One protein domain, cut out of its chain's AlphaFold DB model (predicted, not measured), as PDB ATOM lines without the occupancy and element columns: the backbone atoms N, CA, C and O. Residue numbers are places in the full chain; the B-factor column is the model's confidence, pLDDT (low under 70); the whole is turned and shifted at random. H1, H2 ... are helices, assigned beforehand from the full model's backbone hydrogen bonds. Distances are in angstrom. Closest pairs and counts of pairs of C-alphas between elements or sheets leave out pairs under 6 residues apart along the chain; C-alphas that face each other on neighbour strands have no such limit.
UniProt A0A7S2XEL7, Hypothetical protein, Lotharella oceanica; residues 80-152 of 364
ATOM      1  N   GLU A  80     203.852 219.885 299.266       93.75
ATOM      2  CA  GLU A  80     203.670 218.733 298.387       93.75
ATOM      3  C   GLU A  80     202.985 219.151 297.083       93.75
ATOM      4  O   GLU A  80     203.525 218.846 296.023       93.75
ATOM      5  N   ASP A  81     201.923 219.961 297.131       93.50
ATOM      6  CA  ASP A  81     201.231 220.483 295.939       93.50
ATOM      7  C   ASP A  81     202.187 221.267 295.027       93.50
ATOM      8  O   ASP A  81     202.243 221.069 293.803       93.50
ATOM      9  N   MET A  82     203.006 222.135 295.633       95.69
ATOM     10  CA  MET A  82     204.057 222.860 294.917       95.69
ATOM     11  C   MET A  82     205.101 221.901 294.333       95.69
ATOM     12  O   MET A  82     205.543 222.085 293.195       95.69
ATOM     13  N   GLY A  83     205.485 220.866 295.083       95.88
ATOM     14  CA  GLY A  83     206.413 219.826 294.646       95.88
ATOM     15  C   GLY A  83     205.893 219.031 293.447       95.88
ATOM     16  O   GLY A  83     206.617 218.872 292.461       95.88
ATOM     17  N   VAL A  84     204.638 218.586 293.481       95.69
ATOM     18  CA  VAL A  84     203.979 217.868 292.378       95.69
ATOM     19  C   VAL A  84     203.922 218.729 291.133       95.69
ATOM     20  O   VAL A  84     204.317 218.284 290.053       95.69
ATOM     21  N   THR A  85     203.509 219.985 291.289       95.00
ATOM     22  CA  THR A  85     203.450 220.947 290.187       95.00
ATOM     23  C   THR A  85     204.841 221.170 289.583       95.00
ATOM     24  O   THR A  85     205.012 221.132 288.362       95.00
ATOM     25  N   LEU A  86     205.878 221.305 290.419       97.25
ATOM     26  CA  LEU A  86     207.265 221.428 289.966       97.25
ATOM     27  C   LEU A  86     207.712 220.205 289.148       97.25
ATOM     28  O   LEU A  86     208.370 220.350 288.112       97.25
ATOM     29  N   LEU A  87     207.367 218.994 289.592       96.94
ATOM     30  CA  LEU A  87     207.698 217.747 288.897       96.94
ATOM     31  C   LEU A  87     206.931 217.594 287.579       96.94
ATOM     32  O   LEU A  87     207.522 217.156 286.586       96.94
ATOM     33  N   ALA A  88     205.668 218.022 287.534       94.69
ATOM     34  CA  ALA A  88     204.854 218.015 286.324       94.69
ATOM     35  C   ALA A  88     205.484 218.871 285.211       94.69
ATOM     36  O   ALA A  88     205.542 218.435 284.061       94.69
ATOM     37  N   PHE A  89     206.057 220.032 285.539       95.81
ATOM     38  CA  PHE A  89     206.728 220.883 284.547       95.81
ATOM     39  C   PHE A  89     208.193 220.525 284.270       95.81
ATOM     40  O   PHE A  89     208.755 220.979 283.271       95.81
ATOM     41  N   SER A  90     208.821 219.703 285.110       96.44
ATOM     42  CA  SER A  90     210.230 219.329 284.959       96.44
ATOM     43  C   SER A  90     210.403 217.895 284.449       96.44
ATOM     44  O   SER A  90     210.823 217.672 283.311       96.44
ATOM     45  N   ILE A  91     210.067 216.896 285.265       95.88
ATOM     46  CA  ILE A  91     210.264 215.480 284.942       95.88
ATOM     47  C   ILE A  91     209.363 215.046 283.788       95.88
ATOM     48  O   ILE A  91     209.854 214.390 282.866       95.88
ATOM     49  N   ASN A  92     208.089 215.449 283.779       92.38
ATOM     50  CA  ASN A  92     207.173 215.051 282.708       92.38
ATOM     51  C   ASN A  92     207.629 215.598 281.342       92.38
ATOM     52  O   ASN A  92     207.617 214.892 280.333       92.38
ATOM     53  N   VAL A  93     208.151 216.829 281.320       92.38
ATOM     54  CA  VAL A  93     208.720 217.448 280.113       92.38
ATOM     55  C   VAL A  93     209.983 216.723 279.649       92.38
ATOM     56  O   VAL A  93     210.132 216.461 278.455       92.38
ATOM     57  N   LEU A  94     210.877 216.337 280.565       93.31
ATOM     58  CA  LEU A  94     212.051 215.526 280.220       93.31
ATOM     59  C   LEU A  94     211.665 214.171 279.619       93.31
ATOM     60  O   LEU A  94     212.284 213.748 278.638       93.31
ATOM     61  N   ILE A  95     210.660 213.500 280.189       91.31
ATOM     62  CA  ILE A  95     210.123 212.237 279.662       91.31
ATOM     63  C   ILE A  95     209.574 212.464 278.252       91.31
ATOM     64  O   ILE A  95     209.956 211.742 277.329       91.31
ATOM     65  N   GLY A  96     208.764 213.510 278.062       89.25
ATOM     66  CA  GLY A  96     208.219 213.893 276.763       89.25
ATOM     67  C   GLY A  96     209.311 214.138 275.720       89.25
ATOM     68  O   GLY A  96     209.293 213.532 274.650       89.25
ATOM     69  N   ILE A  97     210.321 214.956 276.034       88.88
ATOM     70  CA  ILE A  97     211.437 215.240 275.118       88.88
ATOM     71  C   ILE A  97     212.161 213.951 274.717       88.88
ATOM     72  O   ILE A  97     212.466 213.774 273.539       88.88
ATOM     73  N   GLN A  98     212.437 213.043 275.655       89.62
ATOM     74  CA  GLN A  98     213.124 211.784 275.347       89.62
ATOM     75  C   GLN A  98     212.261 210.846 274.502       89.62
ATOM     76  O   GLN A  98     212.784 210.213 273.581       89.62
ATOM     77  N   LEU A  99     210.952 210.805 274.765       85.81
ATOM     78  CA  LEU A  99     209.984 210.053 273.973       85.81
ATOM     79  C   LEU A  99     209.948 210.559 272.526       85.81
ATOM     80  O   LEU A  99     210.088 209.768 271.594       85.81
ATOM     81  N   PHE A 100     209.841 211.876 272.326       82.12
ATOM     82  CA  PHE A 100     209.804 212.472 270.989       82.12
ATOM     83  C   PHE A 100     211.155 212.400 270.276       82.12
ATOM     84  O   PHE A 100     211.208 212.072 269.095       82.12
ATOM     85  N   LYS A 101     212.266 212.660 270.969       82.75
ATOM     86  CA  LYS A 101     213.618 212.580 270.392       82.75
ATOM     87  C   LYS A 101     214.016 211.135 270.055       82.75
ATOM     88  O   LYS A 101     214.902 210.927 269.229       82.75
ATOM     89  N   GLY A 102     213.420 210.140 270.715       82.81
ATOM     90  CA  GLY A 102     213.754 208.721 270.554       82.81
ATOM     91  C   GLY A 102     215.152 208.345 271.062       82.81
ATOM     92  O   GLY A 102     215.661 207.271 270.751       82.81
ATOM     93  N   SER A 103     215.806 209.230 271.818       85.00
ATOM     94  CA  SER A 103     217.126 209.002 272.409       85.00
ATOM     95  C   SER A 103     217.242 209.720 273.748       85.00
ATOM     96  O   SER A 103     216.591 210.743 273.980       85.00
ATOM     97  N   LYS A 104     218.088 209.185 274.632       89.06
ATOM     98  CA  LYS A 104     218.359 209.805 275.931       89.06
ATOM     99  C   LYS A 104     219.085 211.138 275.741       89.06
ATOM    100  O   LYS A 104     219.863 211.318 274.798       89.06
ATOM    101  N   LEU A 105     218.812 212.078 276.637       90.25
ATOM    102  CA  LEU A 105     219.617 213.289 276.758       90.25
ATOM    103  C   LEU A 105     220.949 212.929 277.423       90.25
ATOM    104  O   LEU A 105     221.060 211.912 278.111       90.25
ATOM    105  N   SER A 106     221.983 213.729 277.180       93.81
ATOM    106  CA  SER A 106     223.236 213.544 277.910       93.81
ATOM    107  C   SER A 106     223.023 213.859 279.391       93.81
ATOM    108  O   SER A 106     222.220 214.724 279.739       93.81
ATOM    109  N   SER A 107     223.771 213.201 280.279       94.00
ATOM    110  CA  SER A 107     223.646 213.434 281.725       94.00
ATOM    111  C   SER A 107     223.870 214.902 282.111       94.00
ATOM    112  O   SER A 107     223.251 215.379 283.052       94.00
ATOM    113  N   ALA A 108     224.706 215.631 281.363       95.50
ATOM    114  CA  ALA A 108     224.934 217.058 281.579       95.50
ATOM    115  C   ALA A 108     223.722 217.924 281.186       95.50
ATOM    116  O   ALA A 108     223.407 218.879 281.890       95.50
ATOM    117  N   GLU A 109     223.032 217.595 280.089       94.81
ATOM    118  CA  GLU A 109     221.801 218.290 279.683       94.81
ATOM    119  C   GLU A 109     220.663 218.023 280.673       94.81
ATOM    120  O   GLU A 109     219.968 218.958 281.070       94.81
ATOM    121  N   GLU A 110     220.493 216.765 281.095       95.00
ATOM    122  CA  GLU A 110     219.484 216.392 282.094       95.00
ATOM    123  C   GLU A 110     219.736 217.118 283.418       95.00
ATOM    124  O   GLU A 110     218.833 217.765 283.946       95.00
ATOM    125  N   GLU A 111     220.971 217.078 283.921       95.56
ATOM    126  CA  GLU A 111     221.333 217.724 285.183       95.56
ATOM    127  C   GLU A 111     221.213 219.248 285.104       95.56
ATOM    128  O   GLU A 111     220.705 219.870 286.036       95.56
ATOM    129  N   GLY A 112     221.620 219.861 283.986       96.44
ATOM    130  CA  GLY A 112     221.476 221.301 283.771       96.44
ATOM    131  C   GLY A 112     220.013 221.750 283.778       96.44
ATOM    132  O   GLY A 112     219.671 222.736 284.430       96.44
ATOM    133  N   TYR A 113     219.134 220.993 283.119       96.50
ATOM    134  CA  TYR A 113     217.696 221.261 283.117       96.50
ATOM    135  C   TYR A 113     217.076 221.083 284.512       96.50
ATOM    136  O   TYR A 113     216.330 221.944 284.976       96.50
ATOM    137  N   LEU A 114     217.427 220.012 285.229       96.69
ATOM    138  CA  LEU A 114     216.945 219.792 286.596       96.69
ATOM    139  C   LEU A 114     217.528 220.790 287.601       96.69
ATOM    140  O   LEU A 114     216.905 221.078 288.619       96.69
ATOM    141  N   HIS A 115     218.724 221.327 287.357       96.81
ATOM    142  CA  HIS A 115     219.294 222.396 288.176       96.81
ATOM    143  C   HIS A 115     218.483 223.686 288.061       96.81
ATOM    144  O   HIS A 115     218.163 224.296 289.079       96.81
ATOM    145  N   LEU A 116     218.082 224.051 286.840       97.50
ATOM    146  CA  LEU A 116     217.190 225.187 286.614       97.50
ATOM    147  C   LEU A 116     215.876 225.021 287.387       97.50
ATOM    148  O   LEU A 116     215.467 225.937 288.095       97.50
ATOM    149  N   TRP A 117     215.244 223.850 287.312       97.94
ATOM    150  CA  TRP A 117     213.982 223.615 288.015       97.94
ATOM    151  C   TRP A 117     214.123 223.525 289.536       97.94
ATOM    152  O   TRP A 117     213.239 223.995 290.242       97.94
ATOM    153  N   ARG A 118     215.250 223.028 290.066       97.12
ATOM    154  CA  ARG A 118     215.555 223.140 291.505       97.12
ATOM    155  C   ARG A 118     215.588 224.593 291.954       97.12
ATOM    156  O   ARG A 118     215.004 224.927 292.980       97.12
ATOM    157  N   TYR A 119     216.246 225.444 291.169       97.12
ATOM    158  CA  TYR A 119     216.323 226.870 291.451       97.12
ATOM    159  C   TYR A 119     214.952 227.553 291.354       97.12
ATOM    160  O   TYR A 119     214.614 228.344 292.227       97.12
ATOM    161  N   ILE A 120     214.129 227.203 290.358       98.00
ATOM    162  CA  ILE A 120     212.742 227.686 290.267       98.00
ATOM    163  C   ILE A 120     211.940 227.258 291.502       98.00
ATOM    164  O   ILE A 120     211.282 228.099 292.100       98.00
ATOM    165  N   GLY A 121     212.044 225.999 291.936       97.31
ATOM    166  CA  GLY A 121     211.371 225.522 293.149       97.31
ATOM    167  C   GLY A 121     211.776 226.306 294.401       97.31
ATOM    168  O   GLY A 121     210.915 226.723 295.168       97.31
ATOM    169  N   PHE A 122     213.070 226.602 294.557       97.19
ATOM    170  CA  PHE A 122     213.555 227.473 295.631       97.19
ATOM    171  C   PHE A 122     212.941 228.882 295.562       97.19
ATOM    172  O   PHE A 122     212.516 229.418 296.582       97.19
ATOM    173  N   LEU A 123     212.850 229.482 294.367       97.81
ATOM    174  CA  LEU A 123     212.225 230.798 294.186       97.81
ATOM    175  C   LEU A 123     210.717 230.798 294.475       97.81
ATOM    176  O   LEU A 123     210.193 231.821 294.906       97.81
ATOM    177  N   LEU A 124     210.037 229.672 294.254       96.94
ATOM    178  CA  LEU A 124     208.623 229.481 294.592       96.94
ATOM    179  C   LEU A 124     208.393 229.245 296.097       96.94
ATOM    180  O   LEU A 124     207.247 229.174 296.522       96.94
ATOM    181  N   GLY A 125     209.455 229.157 296.906       96.94
ATOM    182  CA  GLY A 125     209.351 228.937 298.349       96.94
ATOM    183  C   GLY A 125     209.234 227.466 298.751       96.94
ATOM    184  O   GLY A 125     208.799 227.173 299.864       96.94
ATOM    185  N   ILE A 126     209.624 226.537 297.870       97.75
ATOM    186  CA  ILE A 126     209.759 225.127 298.242       97.75
ATOM    187  C   ILE A 126     211.014 224.976 299.100       97.75
ATOM    188  O   ILE A 126     212.121 225.308 298.661       97.75
ATOM    189  N   ASP A 127     210.846 224.458 300.313       97.06
ATOM    190  CA  ASP A 127     211.962 224.219 301.224       97.06
ATOM    191  C   ASP A 127     212.932 223.196 300.618       97.06
ATOM    192  O   ASP A 127     212.528 222.181 300.052       97.06
ATOM    193  N   ASP A 128     214.238 223.413 300.776       94.06
ATOM    194  CA  ASP A 128     215.263 222.523 300.203       94.06
ATOM    195  C   ASP A 128     215.191 221.081 300.749       94.06
ATOM    196  O   ASP A 128     215.657 220.136 300.110       94.06
ATOM    197  N   GLU A 129     214.602 220.889 301.932       94.44
ATOM    198  CA  GLU A 129     214.330 219.565 302.508       94.44
ATOM    199  C   GLU A 129     213.150 218.855 301.826       94.44
ATOM    200  O   GLU A 129     213.161 217.630 301.725       94.44
ATOM    201  N   HIS A 130     212.181 219.614 301.304       94.06
ATOM    202  CA  HIS A 130     210.989 219.109 300.615       94.06
ATOM    203  C   HIS A 130     211.125 219.125 299.085       94.06
ATOM    204  O   HIS A 130     210.270 218.591 298.383       94.06
ATOM    205  N   ASN A 131     212.200 219.703 298.538       95.38
ATOM    206  CA  ASN A 131     212.390 219.809 297.097       95.38
ATOM    207  C   ASN A 131     212.597 218.422 296.448       95.38
ATOM    208  O   ASN A 131     213.659 217.805 296.619       95.38
ATOM    209  N   PRO A 132     211.652 217.941 295.616       95.56
ATOM    210  CA  PRO A 132     211.699 216.578 295.091       95.56
ATOM    211  C   PRO A 132     212.795 216.378 294.035       95.56
ATOM    212  O   PRO A 132     213.136 215.248 293.690       95.56
ATOM    213  N   LEU A 133     213.395 217.459 293.529       96.44
ATOM    214  CA  LEU A 133     214.478 217.402 292.549       96.44
ATOM    215  C   LEU A 133     215.870 217.282 293.187       96.44
ATOM    216  O   LEU A 133     216.858 217.090 292.472       96.44
ATOM    217  N   ARG A 134     215.984 217.381 294.518       92.19
ATOM    218  CA  ARG A 134     217.269 217.371 295.235       92.19
ATOM    219  C   ARG A 134     218.078 216.090 295.014       92.19
ATOM    220  O   ARG A 134     219.298 216.159 294.880       92.19
ATOM    221  N   GLY A 135     217.410 214.938 294.932       90.62
ATOM    222  CA  GLY A 135     218.040 213.628 294.723       90.62
ATOM    223  C   GLY A 135     218.410 213.303 293.269       90.62
ATOM    224  O   GLY A 135     218.790 212.170 292.974       90.62
ATOM    225  N   GLY A 136     218.286 214.264 292.349       92.19
ATOM    226  CA  GLY A 136     218.496 214.047 290.919       92.19
ATOM    227  C   GLY A 136     217.316 213.345 290.239       92.19
ATOM    228  O   GLY A 136     216.267 213.109 290.836       92.19
ATOM    229  N   LYS A 137     217.487 213.020 288.952       94.50
ATOM    230  CA  LYS A 137     216.402 212.562 288.068       94.50
ATOM    231  C   LYS A 137     215.658 211.321 288.564       94.50
ATOM    232  O   LYS A 137     214.433 211.301 288.519       94.50
ATOM    233  N   GLU A 138     216.381 210.281 288.976       93.81
ATOM    234  CA  GLU A 138     215.751 209.000 289.331       93.81
ATOM    235  C   GLU A 138     214.919 209.135 290.607       93.81
ATOM    236  O   GLU A 138     213.774 208.698 290.649       93.81
ATOM    237  N   TYR A 139     215.462 209.829 291.610       94.31
ATOM    238  CA  TYR A 139     214.736 210.154 292.833       94.31
ATOM    239  C   TYR A 139     213.491 210.996 292.534       94.31
ATOM    240  O   TYR A 139     212.396 210.639 292.952       94.31
ATOM    241  N   ALA A 140     213.640 212.056 291.737       95.88
ATOM    242  CA  ALA A 140     212.531 212.913 291.334       95.88
ATOM    243  C   ALA A 140     211.419 212.146 290.605       95.88
ATOM    244  O   ALA A 140     210.242 212.427 290.803       95.88
ATOM    245  N   LYS A 141     211.783 211.162 289.776       95.25
ATOM    246  CA  LYS A 141     210.821 210.313 289.077       95.25
ATOM    247  C   LYS A 141     210.030 209.434 290.048       95.25
ATOM    248  O   LYS A 141     208.815 209.362 289.922       95.25
ATOM    249  N   ILE A 142     210.704 208.816 291.019       94.88
ATOM    250  CA  ILE A 142     210.050 208.004 292.056       94.88
ATOM    251  C   ILE A 142     209.104 208.867 292.896       94.88
ATOM    252  O   ILE A 142     207.962 208.476 293.122       94.88
ATOM    253  N   GLN A 143     209.553 210.057 293.309       94.38
ATOM    254  CA  GLN A 143     208.710 211.005 294.041       94.38
ATOM    255  C   GLN A 143     207.487 211.403 293.214       94.38
ATOM    256  O   GLN A 143     206.377 211.382 293.730       94.38
ATOM    257  N   PHE A 144     207.672 211.694 291.923       94.81
ATOM    258  CA  PHE A 144     206.570 212.070 291.045       94.81
ATOM    259  C   PHE A 144     205.547 210.944 290.899       94.81
ATOM    260  O   PHE A 144     204.359 211.184 291.068       94.81
ATOM    261  N   GLU A 145     205.996 209.712 290.645       92.75
ATOM    262  CA  GLU A 145     205.110 208.544 290.581       92.75
ATOM    263  C   GLU A 145     204.362 208.343 291.907       92.75
ATOM    264  O   GLU A 145     203.151 208.144 291.897       92.75
ATOM    265  N   SER A 146     205.048 208.461 293.048       93.19
ATOM    266  CA  SER A 146     204.428 208.342 294.372       93.19
ATOM    267  C   SER A 146     203.370 209.415 294.620       93.19
ATOM    268  O   SER A 146     202.313 209.110 295.171       93.19
ATOM    269  N   MET A 147     203.647 210.660 294.227       92.38
ATOM    270  CA  MET A 147     202.738 211.783 294.430       92.38
ATOM    271  C   MET A 147     201.526 211.726 293.500       92.38
ATOM    272  O   MET A 147     200.393 211.882 293.942       92.38
ATOM    273  N   LEU A 148     201.737 211.408 292.221       88.75
ATOM    274  CA  LEU A 148     200.649 211.270 291.254       88.75
ATOM    275  C   LEU A 148     199.604 210.236 291.684       88.75
ATOM    276  O   LEU A 148     198.424 210.433 291.425       88.75
ATOM    277  N   MET A 149     200.019 209.153 292.346       86.81
ATOM    278  CA  MET A 149     199.104 208.086 292.762       86.81
ATOM    279  C   MET A 149     198.090 208.497 293.836       86.81
ATOM    280  O   MET A 149     197.117 207.768 294.015       86.81
ATOM    281  N   HIS A 150     198.317 209.598 294.555       86.31
ATOM    282  CA  HIS A 150     197.431 210.038 295.638       86.31
ATOM    283  C   HIS A 150     196.953 211.490 295.510       86.31
ATOM    284  O   HIS A 150     195.979 211.853 296.154       86.31
ATOM    285  N   VAL A 151     197.611 212.314 294.688       86.06
ATOM    286  CA  VAL A 151     197.170 213.691 294.407       86.06
ATOM    287  C   VAL A 151     196.252 213.743 293.184       86.06
ATOM    288  O   VAL A 151     195.353 214.574 293.112       86.06
ATOM    289  N   LEU A 152     196.457 212.870 292.189       84.56
ATOM    290  CA  LEU A 152     195.753 212.979 290.915       84.56
ATOM    291  C   LEU A 152     194.433 212.194 290.924       84.56
ATOM    292  O   LEU A 152     194.367 211.052 290.464       84.56
TER     293      LEU A 152
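What this domain is: This is residues 80 to 152 of the 364 residues of the protein "Hypothetical protein" of Lotharella oceanica (UniProt A0A7S2XEL7). Two long helices, H1 and H2, form a hairpin, and a third, H3, crosses H1 steeply. Residues 124 to 135 fold back from H2 to H3; residues 98 to 103 stick out. The 73 printed residues, with three named helices and no named strand, are all helix in class and compact: radius of gyration of the C-alphas 11.8 A, spans 32 by 25 by 16 A.

Where its parts are: H1, residues 80 to 101, begins at C-alpha 80 (203.670, 218.733, 298.387), spans 30.3 A and has a kink of 25 degrees near residue 87. H2, residues 107 to 123, spans 24.2 A. H3, residues 136 to 151, spans 21.6 A, ending at C-alpha 151 (197.170, 213.691, 294.407).

How they stand to each other: H1 and H2 touch, opposite ways at a shallow tilt of 24 degrees; their closest C-alphas, of Ser 90 and Trp 117, are 6.5 A apart. H1, with residues 84 to 91 alone, touches H3 at a steep tilt of 62 degrees, closest at C-alphas of Leu 87 and Phe 144, 6.2 A. Every O i to N i+4 pair is within hydrogen-bond range in H2, 16 of 18 in H1 and 11 of 12 in H3.

The domain as a whole: The printed part has no cut. The H2 to H3 link is long; no printed residue is under 70 in pLDDT.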